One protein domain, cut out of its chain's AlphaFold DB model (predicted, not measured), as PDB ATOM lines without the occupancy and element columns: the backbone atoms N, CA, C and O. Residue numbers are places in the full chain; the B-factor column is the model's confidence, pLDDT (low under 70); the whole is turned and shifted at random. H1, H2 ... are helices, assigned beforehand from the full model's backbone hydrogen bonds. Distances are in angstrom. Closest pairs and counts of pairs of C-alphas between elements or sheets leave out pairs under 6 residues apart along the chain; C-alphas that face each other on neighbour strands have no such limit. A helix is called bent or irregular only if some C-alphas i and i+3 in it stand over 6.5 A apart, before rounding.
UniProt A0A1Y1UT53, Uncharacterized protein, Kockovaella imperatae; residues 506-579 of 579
ATOM      1  N   ARG A 506     -26.166  51.656  38.409       85.19
ATOM      2  CA  ARG A 506     -27.224  51.236  39.342       85.19
ATOM      3  C   ARG A 506     -28.035  52.431  39.845       85.19
ATOM      4  O   ARG A 506     -29.258  52.361  39.905       85.19
ATOM      5  N   LEU A 507     -27.371  53.555  40.137       83.31
ATOM      6  CA  LEU A 507     -28.036  54.776  40.603       83.31
ATOM      7  C   LEU A 507     -28.949  55.386  39.534       83.31
ATOM      8  O   LEU A 507     -30.064  55.786  39.855       83.31
ATOM      9  N   LEU A 508     -28.523  55.428  38.267       81.81
ATOM     10  CA  LEU A 508     -29.373  55.929  37.181       81.81
ATOM     11  C   LEU A 508     -30.586  55.025  36.971       81.81
ATOM     12  O   LEU A 508     -31.695  55.527  36.810       81.81
ATOM     13  N   LEU A 509     -30.392  53.707  37.041       82.31
ATOM     14  CA  LEU A 509     -31.481  52.737  36.934       82.31
ATOM     15  C   LEU A 509     -32.461  52.861  38.115       82.31
ATOM     16  O   LEU A 509     -33.673  52.773  37.927       82.31
ATOM     17  N   LEU A 510     -31.953  53.170  39.313       87.81
ATOM     18  CA  LEU A 510     -32.763  53.407  40.508       87.81
ATOM     19  C   LEU A 510     -33.574  54.694  40.383       87.81
ATOM     20  O   LEU A 510     -34.778  54.692  40.628       87.81
ATOM     21  N   VAL A 511     -32.946  55.780  39.931       87.88
ATOM     22  CA  VAL A 511     -33.638  57.045  39.661       87.88
ATOM     23  C   VAL A 511     -34.689  56.863  38.564       87.88
ATOM     24  O   VAL A 511     -35.807  57.354  38.717       87.88
ATOM     25  N   ALA A 512     -34.394  56.112  37.500       84.38
ATOM     26  CA  ALA A 512     -35.358  55.797  36.446       84.38
ATOM     27  C   ALA A 512     -36.554  54.991  36.986       84.38
ATOM     28  O   ALA A 512     -37.706  55.337  36.715       84.38
ATOM     29  N   ALA A 513     -36.315  53.973  37.819       86.19
ATOM     30  CA  ALA A 513     -37.382  53.200  38.456       86.19
ATOM     31  C   ALA A 513     -38.235  54.062  39.401       86.19
ATOM     32  O   ALA A 513     -39.465  54.008  39.361       86.19
ATOM     33  N   CYS A 514     -37.602  54.895  40.229       89.94
ATOM     34  CA  CYS A 514     -38.299  55.779  41.163       89.94
ATOM     35  C   CYS A 514     -39.126  56.844  40.433       89.94
ATOM     36  O   CYS A 514     -40.285  57.063  40.779       89.94
ATOM     37  N   THR A 515     -38.566  57.482  39.404       89.25
ATOM     38  CA  THR A 515     -39.253  58.533  38.633       89.25
ATOM     39  C   THR A 515     -40.421  57.981  37.822       89.25
ATOM     40  O   THR A 515     -41.497  58.577  37.841       89.25
ATOM     41  N   THR A 516     -40.269  56.819  37.179       85.81
ATOM     42  CA  THR A 516     -41.373  56.151  36.465       85.81
ATOM     43  C   THR A 516     -42.476  55.702  37.421       85.81
ATOM     44  O   THR A 516     -43.654  55.947  37.155       85.81
ATOM     45  N   SER A 517     -42.109  55.148  38.580       87.69
ATOM     46  CA  SER A 517     -43.068  54.756  39.622       87.69
ATOM     47  C   SER A 517     -43.812  55.956  40.197       87.69
ATOM     48  O   SER A 517     -45.032  55.902  40.359       87.69
ATOM     49  N   PHE A 518     -43.105  57.057  40.466       90.88
ATOM     50  CA  PHE A 518     -43.702  58.301  40.943       90.88
ATOM     51  C   PHE A 518     -44.638  58.912  39.893       90.88
ATOM     52  O   PHE A 518     -45.768  59.279  40.215       90.88
ATOM     53  N   ALA A 519     -44.216  58.958  38.628       87.81
ATOM     54  CA  ALA A 519     -45.044  59.460  37.539       87.81
ATOM     55  C   ALA A 519     -46.319  58.619  37.362       87.81
ATOM     56  O   ALA A 519     -47.413  59.175  37.261       87.81
ATOM     57  N   GLY A 520     -46.208  57.289  37.382       85.44
ATOM     58  CA  GLY A 520     -47.365  56.395  37.291       85.44
ATOM     59  C   GLY A 520     -48.298  56.501  38.500       85.44
ATOM     60  O   GLY A 520     -49.514  56.573  38.338       85.44
ATOM     61  N   SER A 521     -47.737  56.548  39.713       86.31
ATOM     62  CA  SER A 521     -48.519  56.499  40.958       86.31
ATOM     63  C   SER A 521     -49.161  57.834  41.311       86.31
ATOM     64  O   SER A 521     -50.330  57.873  41.684       86.31
ATOM     65  N   TYR A 522     -48.392  58.922  41.224       89.75
ATOM     66  CA  TYR A 522     -48.775  60.218  41.785       89.75
ATOM     67  C   TYR A 522     -49.380  61.153  40.741       89.75
ATOM     68  O   TYR A 522     -50.358  61.842  41.017       89.75
ATOM     69  N   LEU A 523     -48.833  61.159  39.521       88.44
ATOM     70  CA  LEU A 523     -49.337  62.023  38.447       88.44
ATOM     71  C   LEU A 523     -50.517  61.397  37.693       88.44
ATOM     72  O   LEU A 523     -51.104  62.048  36.831       88.44
ATOM     73  N   GLY A 524     -50.856  60.135  37.984       88.19
ATOM     74  CA  GLY A 524     -51.859  59.386  37.223       88.19
ATOM     75  C   GLY A 524     -51.481  59.290  35.747       88.19
ATOM     76  O   GLY A 524     -52.352  59.280  34.869       88.19
ATOM     77  N   ASN A 525     -50.175  59.288  35.459       79.81
ATOM     78  CA  ASN A 525     -49.698  59.280  34.091       79.81
ATOM     79  C   ASN A 525     -50.181  57.975  33.442       79.81
ATOM     80  O   ASN A 525     -50.088  56.905  34.039       79.81
ATOM     81  N   HIS A 526     -50.711  58.053  32.223       83.56
ATOM     82  CA  HIS A 526     -51.392  56.961  31.507       83.56
ATOM     83  C   HIS A 526     -52.825  56.621  31.961       83.56
ATOM     84  O   HIS A 526     -53.436  55.779  31.315       83.56
ATOM     85  N   GLN A 527     -53.436  57.295  32.948       86.31
ATOM     86  CA  GLN A 527     -54.847  57.021  33.291       86.31
ATOM     87  C   GLN A 527     -55.779  57.256  32.091       86.31
ATOM     88  O   GLN A 527     -56.575  56.396  31.739       86.31
ATOM     89  N   LYS A 528     -55.593  58.373  31.375       81.94
ATOM     90  CA  LYS A 528     -56.338  58.656  30.136       81.94
ATOM     91  C   LYS A 528     -56.083  57.625  29.039       81.94
ATOM     92  O   LYS A 528     -56.947  57.408  28.199       81.94
ATOM     93  N   LEU A 529     -54.890  57.027  29.024       81.19
ATOM     94  CA  LEU A 529     -54.558  55.973  28.074       81.19
ATOM     95  C   LEU A 529     -55.315  54.695  28.431       81.19
ATOM     96  O   LEU A 529     -55.899  54.088  27.548       81.19
ATOM     97  N   VAL A 530     -55.372  54.328  29.713       85.75
ATOM     98  CA  VAL A 530     -56.184  53.201  30.196       85.75
ATOM     99  C   VAL A 530     -57.659  53.415  29.867       85.75
ATOM    100  O   VAL A 530     -58.295  52.513  29.327       85.75
ATOM    101  N   ASP A 531     -58.175  54.620  30.103       86.00
ATOM    102  CA  ASP A 531     -59.563  54.965  29.794       86.00
ATOM    103  C   ASP A 531     -59.844  54.894  28.279       86.00
ATOM    104  O   ASP A 531     -60.901  54.420  27.869       86.00
ATOM    105  N   ALA A 532     -58.894  55.325  27.438       81.88
ATOM    106  CA  ALA A 532     -59.029  55.313  25.979       81.88
ATOM    107  C   ALA A 532     -58.884  53.912  25.366       81.88
ATOM    108  O   ALA A 532     -59.594  53.564  24.425       81.88
ATOM    109  N   VAL A 533     -57.952  53.116  25.887       84.38
ATOM    110  CA  VAL A 533     -57.696  51.739  25.451       84.38
ATOM    111  C   VAL A 533     -58.826  50.810  25.914       84.38
ATOM    112  O   VAL A 533     -59.147  49.821  25.250       84.38
ATOM    113  N   GLY A 534     -59.468  51.157  27.030       82.12
ATOM    114  CA  GLY A 534     -60.599  50.432  27.576       82.12
ATOM    115  C   GLY A 534     -60.237  49.003  28.011       82.12
ATOM    116  O   GLY A 534     -59.065  48.643  28.151       82.12
ATOM    117  N   PRO A 535     -61.246  48.142  28.221       78.19
ATOM    118  CA  PRO A 535     -61.043  46.769  28.685       78.19
ATOM    119  C   PRO A 535     -60.436  45.833  27.623       78.19
ATOM    120  O   PRO A 535     -60.221  44.662  27.912       78.19
ATOM    121  N   LEU A 536     -60.153  46.313  26.406       78.25
ATOM    122  CA  LEU A 536     -59.649  45.484  25.302       78.25
ATOM    123  C   LEU A 536     -58.260  44.893  25.572       78.25
ATOM    124  O   LEU A 536     -57.995  43.759  25.190       78.25
ATOM    125  N   PHE A 537     -57.383  45.644  26.241       77.81
ATOM    126  CA  PHE A 537     -56.000  45.218  26.502       77.81
ATOM    127  C   PHE A 537     -55.786  44.669  27.911       77.81
ATOM    128  O   PHE A 537     -54.712  44.166  28.232       77.81
ATOM    129  N   LEU A 538     -56.805  44.764  28.761       81.94
ATOM    130  CA  LEU A 538     -56.734  44.349  30.149       81.94
ATOM    131  C   LEU A 538     -57.558  43.077  30.300       81.94
ATOM    132  O   LEU A 538     -58.786  43.146  30.228       81.94
ATOM    133  N   PRO A 539     -56.917  41.910  30.518       86.06
ATOM    134  CA  PRO A 539     -57.646  40.676  30.755       86.06
ATOM    135  C   PRO A 539     -58.676  40.923  31.850       86.06
ATOM    136  O   PRO A 539     -58.333  41.454  32.906       86.06
ATOM    137  N   TYR A 540     -59.929  40.518  31.634       87.69
ATOM    138  CA  TYR A 540     -61.002  40.718  32.615       87.69
ATOM    139  C   TYR A 540     -60.588  40.260  34.026       87.69
ATOM    140  O   TYR A 540     -60.867  40.927  35.019       87.69
ATOM    141  N   ARG A 541     -59.800  39.176  34.095       89.75
ATOM    142  CA  ARG A 541     -59.208  38.646  35.331       89.75
ATOM    143  C   ARG A 541     -58.378  39.678  36.101       89.75
ATOM    144  O   ARG A 541     -58.497  39.749  37.323       89.75
ATOM    145  N   TYR A 542     -57.586  40.489  35.403       89.75
ATOM    146  CA  TYR A 542     -56.754  41.534  35.997       89.75
ATOM    147  C   TYR A 542     -57.615  42.598  36.687       89.75
ATOM    148  O   TYR A 542     -57.432  42.865  37.874       89.75
ATOM    149  N   MET A 543     -58.632  43.103  35.983       86.44
ATOM    150  CA  MET A 543     -59.587  44.089  36.512       86.44
ATOM    151  C   MET A 543     -60.420  43.554  37.678       86.44
ATOM    152  O   MET A 543     -60.801  44.294  38.586       86.44
ATOM    153  N   THR A 544     -60.709  42.252  37.684       90.81
ATOM    154  CA  THR A 544     -61.431  41.627  38.796       90.81
ATOM    155  C   THR A 544     -60.562  41.305  40.002       90.81
ATOM    156  O   THR A 544     -61.120  41.027  41.066       90.81
ATOM    157  N   SER A 545     -59.234  41.338  39.864       93.94
ATOM    158  CA  SER A 545     -58.336  40.968  40.953       93.94
ATOM    159  C   SER A 545     -58.522  41.904  42.155       93.94
ATOM    160  O   SER A 545     -58.651  43.124  42.022       93.94
ATOM    161  N   LEU A 546     -58.557  41.323  43.358       91.75
ATOM    162  CA  LEU A 546     -58.729  42.082  44.602       91.75
ATOM    163  C   LEU A 546     -57.589  43.083  44.828       91.75
ATOM    164  O   LEU A 546     -57.829  44.140  45.407       91.75
ATOM    165  N   LEU A 547     -56.388  42.772  44.329       91.00
ATOM    166  CA  LEU A 547     -55.234  43.667  44.359       91.00
ATOM    167  C   LEU A 547     -55.467  44.941  43.552       91.00
ATOM    168  O   LEU A 547     -55.141  46.014  44.035       91.00
ATOM    169  N   VAL A 548     -56.058  44.846  42.360       91.06
ATOM    170  CA  VAL A 548     -56.339  46.029  41.536       91.06
ATOM    171  C   VAL A 548     -57.493  46.840  42.123       91.06
ATOM    172  O   VAL A 548     -57.431  48.063  42.154       91.06
ATOM    173  N   LYS A 549     -58.525  46.172  42.657       88.81
ATOM    174  CA  LYS A 549     -59.693  46.851  43.245       88.81
ATOM    175  C   LYS A 549     -59.398  47.582  44.554       88.81
ATOM    176  O   LYS A 549     -59.991  48.625  44.804       88.81
ATOM    177  N   LYS A 550     -58.557  47.002  45.415       90.19
ATOM    178  CA  LYS A 550     -58.190  47.588  46.717       90.19
ATOM    179  C   LYS A 550     -56.863  48.344  46.676       90.19
ATOM    180  O   LYS A 550     -56.507  48.993  47.654       90.19
ATOM    181  N   GLY A 551     -56.115  48.198  45.590       87.19
ATOM    182  CA  GLY A 551     -54.788  48.757  45.441       87.19
ATOM    183  C   GLY A 551     -54.793  50.251  45.143       87.19
ATOM    184  O   GLY A 551     -55.826  50.822  44.788       87.19
ATOM    185  N   PRO A 552     -53.619  50.892  45.253       86.75
ATOM    186  CA  PRO A 552     -53.433  52.244  44.754       86.75
ATOM    187  C   PRO A 552     -53.784  52.303  43.262       86.75
ATOM    188  O   PRO A 552     -53.575  51.334  42.530       86.75
ATOM    189  N   THR A 553     -54.252  53.465  42.803       85.31
ATOM    190  CA  THR A 553     -54.550  53.772  41.388       85.31
ATOM    191  C   THR A 553     -53.441  53.334  40.429       85.31
ATOM    192  O   THR A 553     -53.718  52.951  39.297       85.31
ATOM    193  N   PHE A 554     -52.201  53.294  40.915       86.75
ATOM    194  CA  PHE A 554     -51.050  52.708  40.239       86.75
ATOM    195  C   PHE A 554     -51.281  51.278  39.715       86.75
ATOM    196  O   PHE A 554     -51.016  51.012  38.547       86.75
ATOM    197  N   LEU A 555     -51.816  50.364  40.536       88.94
ATOM    198  CA  LEU A 555     -52.065  48.972  40.133       88.94
ATOM    199  C   LEU A 555     -53.208  48.856  39.116       88.94
ATOM    200  O   LEU A 555     -53.253  47.903  38.341       88.94
ATOM    201  N   GLY A 556     -54.109  49.838  39.066       88.81
ATOM    202  CA  GLY A 556     -55.148  49.923  38.036       88.81
ATOM    203  C   GLY A 556     -54.609  50.212  36.636       88.81
ATOM    204  O   GLY A 556     -55.313  49.988  35.652       88.81
ATOM    205  N   ASN A 557     -53.361  50.668  36.535       89.81
ATOM    206  CA  ASN A 557     -52.764  51.125  35.295       89.81
ATOM    207  C   ASN A 557     -51.684  50.144  34.806       89.81
ATOM    208  O   ASN A 557     -50.538  50.214  35.262       89.81
ATOM    209  N   PRO A 558     -52.008  49.244  33.858       88.00
ATOM    210  CA  PRO A 558     -51.081  48.208  33.408       88.00
ATOM    211  C   PRO A 558     -49.795  48.790  32.829       88.00
ATOM    212  O   PRO A 558     -48.738  48.219  33.046       88.00
ATOM    213  N   PHE A 559     -49.862  49.942  32.155       88.12
ATOM    214  CA  PHE A 559     -48.697  50.581  31.542       88.12
ATOM    215  C   PHE A 559     -47.690  51.057  32.592       88.12
ATOM    216  O   PHE A 559     -46.477  50.925  32.418       88.12
ATOM    217  N   SER A 560     -48.197  51.587  33.707       89.88
ATOM    218  CA  SER A 560     -47.347  51.999  34.826       89.88
ATOM    219  C   SER A 560     -46.744  50.782  35.524       89.88
ATOM    220  O   SER A 560     -45.540  50.753  35.768       89.88
ATOM    221  N   VAL A 561     -47.553  49.741  35.752       89.88
ATOM    222  CA  VAL A 561     -47.097  48.486  36.368       89.88
ATOM    223  C   VAL A 561     -46.027  47.796  35.524       89.88
ATOM    224  O   VAL A 561     -45.015  47.375  36.076       89.88
ATOM    225  N   THR A 562     -46.195  47.706  34.202       88.62
ATOM    226  CA  THR A 562     -45.192  47.088  33.322       88.62
ATOM    227  C   THR A 562     -43.897  47.882  33.307       88.62
ATOM    228  O   THR A 562     -42.827  47.290  33.391       88.62
ATOM    229  N   THR A 563     -43.978  49.212  33.237       86.62
ATOM    230  CA  THR A 563     -42.783  50.067  33.181       86.62
ATOM    231  C   THR A 563     -41.992  49.975  34.481       86.62
ATOM    232  O   THR A 563     -40.811  49.637  34.460       86.62
ATOM    233  N   THR A 564     -42.655  50.180  35.621       88.62
ATOM    234  CA  THR A 564     -42.026  50.028  36.937       88.62
ATOM    235  C   THR A 564     -41.522  48.607  37.150       88.62
ATOM    236  O   THR A 564     -40.399  48.438  37.608       88.62
ATOM    237  N   GLY A 565     -42.306  47.590  36.782       89.25
ATOM    238  CA  GLY A 565     -41.918  46.188  36.910       89.25
ATOM    239  C   GLY A 565     -40.646  45.868  36.130       89.25
ATOM    240  O   GLY A 565     -39.722  45.286  36.691       89.25
ATOM    241  N   MET A 566     -40.548  46.318  34.878       87.88
ATOM    242  CA  MET A 566     -39.340  46.154  34.064       87.88
ATOM    243  C   MET A 566     -38.135  46.877  34.675       87.88
ATOM    244  O   MET A 566     -37.054  46.294  34.753       87.88
ATOM    245  N   CYS A 567     -38.310  48.108  35.169       85.56
ATOM    246  CA  CYS A 567     -37.239  48.829  35.858       85.56
ATOM    247  C   CYS A 567     -36.803  48.125  37.155       85.56
ATOM    248  O   CYS A 567     -35.608  48.026  37.422       85.56
ATOM    249  N   SER A 568     -37.745  47.599  37.942       88.56
ATOM    250  CA  SER A 568     -37.455  46.836  39.159       88.56
ATOM    251  C   SER A 568     -36.729  45.528  38.860       88.56
ATOM    252  O   SER A 568     -35.789  45.197  39.574       88.56
ATOM    253  N   VAL A 569     -37.112  44.805  37.802       90.69
ATOM    254  CA  VAL A 569     -36.425  43.576  37.371       90.69
ATOM    255  C   VAL A 569     -35.007  43.884  36.899       90.69
ATOM    256  O   VAL A 569     -34.079  43.188  37.301       90.69
ATOM    257  N   ALA A 570     -34.813  44.943  36.108       86.25
ATOM    258  CA  ALA A 570     -33.483  45.367  35.670       86.25
ATOM    259  C   ALA A 570     -32.590  45.772  36.856       86.25
ATOM    260  O   ALA A 570     -31.421  45.390  36.914       86.25
ATOM    261  N   LEU A 571     -33.153  46.482  37.841       87.94
ATOM    262  CA  LEU A 571     -32.465  46.791  39.092       87.94
ATOM    263  C   LEU A 571     -32.077  45.533  39.859       87.94
ATOM    264  O   LEU A 571     -30.920  45.399  40.248       87.94
ATOM    265  N   LEU A 572     -33.017  44.606  40.051       91.75
ATOM    266  CA  LEU A 572     -32.757  43.360  40.770       91.75
ATOM    267  C   LEU A 572     -31.679  42.534  40.060       91.75
ATOM    268  O   LEU A 572     -30.751  42.051  40.701       91.75
ATOM    269  N   GLY A 573     -31.758  42.442  38.730       88.06
ATOM    270  CA  GLY A 573     -30.750  41.789  37.898       88.06
ATOM    271  C   GLY A 573     -29.367  42.409  38.087       88.06
ATOM    272  O   GLY A 573     -28.399  41.683  38.275       88.06
ATOM    273  N   SER A 574     -29.279  43.741  38.158       85.94
ATOM    274  CA  SER A 574     -28.006  44.446  38.383       85.94
ATOM    275  C   SER A 574     -27.400  44.264  39.784       85.94
ATOM    276  O   SER A 574     -26.229  44.593  39.988       85.94
ATOM    277  N   VAL A 575     -28.200  43.800  40.750       88.50
ATOM    278  CA  VAL A 575     -27.752  43.451  42.108       88.50
ATOM    279  C   VAL A 575     -27.358  41.976  42.188       88.50
ATOM    280  O   VAL A 575     -26.434  41.639  42.917       88.50
ATOM    281  N   ILE A 576     -28.057  41.106  41.452       91.56
ATOM    282  CA  ILE A 576     -27.814  39.658  41.455       91.56
ATOM    283  C   ILE A 576     -26.582  39.290  40.629       91.56
ATOM    284  O   ILE A 576     -25.868  38.373  41.019       91.56
ATOM    285  N   VAL A 577     -26.341  39.963  39.500       83.81
ATOM    286  CA  VAL A 577     -25.140  39.725  38.692       83.81
ATOM    287  C   VAL A 577     -23.939  40.281  39.468       83.81
ATOM    288  O   VAL A 577     -23.874  41.503  39.646       83.81
ATOM    289  N   PRO A 578     -23.034  39.418  39.974       71.81
ATOM    290  CA  PRO A 578     -21.831  39.883  40.644       71.81
ATOM    291  C   PRO A 578     -21.014  40.683  39.628       71.81
ATOM    292  O   PRO A 578     -20.723  40.192  38.540       71.81
ATOM    293  N   SER A 579     -20.777  41.947  39.973       62.12
ATOM    294  CA  SER A 579     -19.878  42.854  39.256       62.12
ATOM    295  C   SER A 579     -18.439  42.448  39.460       62.12
ATOM    296  O   SER A 579     -18.137  42.131  40.637       62.12
TER     297      SER A 579
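What this domain is: This is residues 506 to 579 of the 579 residues of an uncharacterized protein of Kockovaella imperatae (UniProt A0A1Y1UT53). Two long helices, H1 and H5, lie side by side and run opposite ways, and past one end of the pair a loose head of three short helices, H2, H3 and H4, joins them. The first and last printed residues lie at the other end. The printed part has 74 residues with five named helices, H1 to H5 in chain order, and no named strand: all helix. It is only just loose, close to compact, with a radius of gyration of the C-alphas of 13.9 A, and elongated, spanning 42 by 23 by 21 A.

How they stand to each other: H1, residues 506 to 522, touches H5, residues 558 to 576, at a shallow tilt of 21 degrees, opposite ways; their closest C-alphas, of Gly 520 and Ser 560, are 5.0 A apart. H2, residues 527 to 536, is close to H5 but not clearly touching, about perpendicular at 81 degrees, with the closest C-alphas, of Val 530 and Pro 558, 7.8 A apart. H3, residues 540 to 544, and H2 meet only through their link. H4, residues 546 to 550, is close to H3 but not clearly touching, with the closest C-alphas, of Tyr 542 and Val 548, 7.1 A apart. H4 and H5 are apart. Every O i to N i+4 pair is within hydrogen-bond range in H1, H3, H4 and H5; in H2, 4 of 6 are.

Where its parts are: H1 begins at C-alpha 506 (-27.224, 51.236, 39.342) and is 23.5 A long. H2, 14.8 A, is irregular: C-alphas 532 and 535 are 9.2 A apart. H3 measures 6.3 A and H4 5.9 A. H5, 26.1 A, ends at C-alpha 576 (-27.814, 39.658, 41.455).

The domain as a whole: The C-alphas farthest apart, of Ala 532 and Ser 579, are 43.2 A apart. The printed part has no cut and no long link. Mean pLDDT of the printed part is 86.3; residue 579 is under 70.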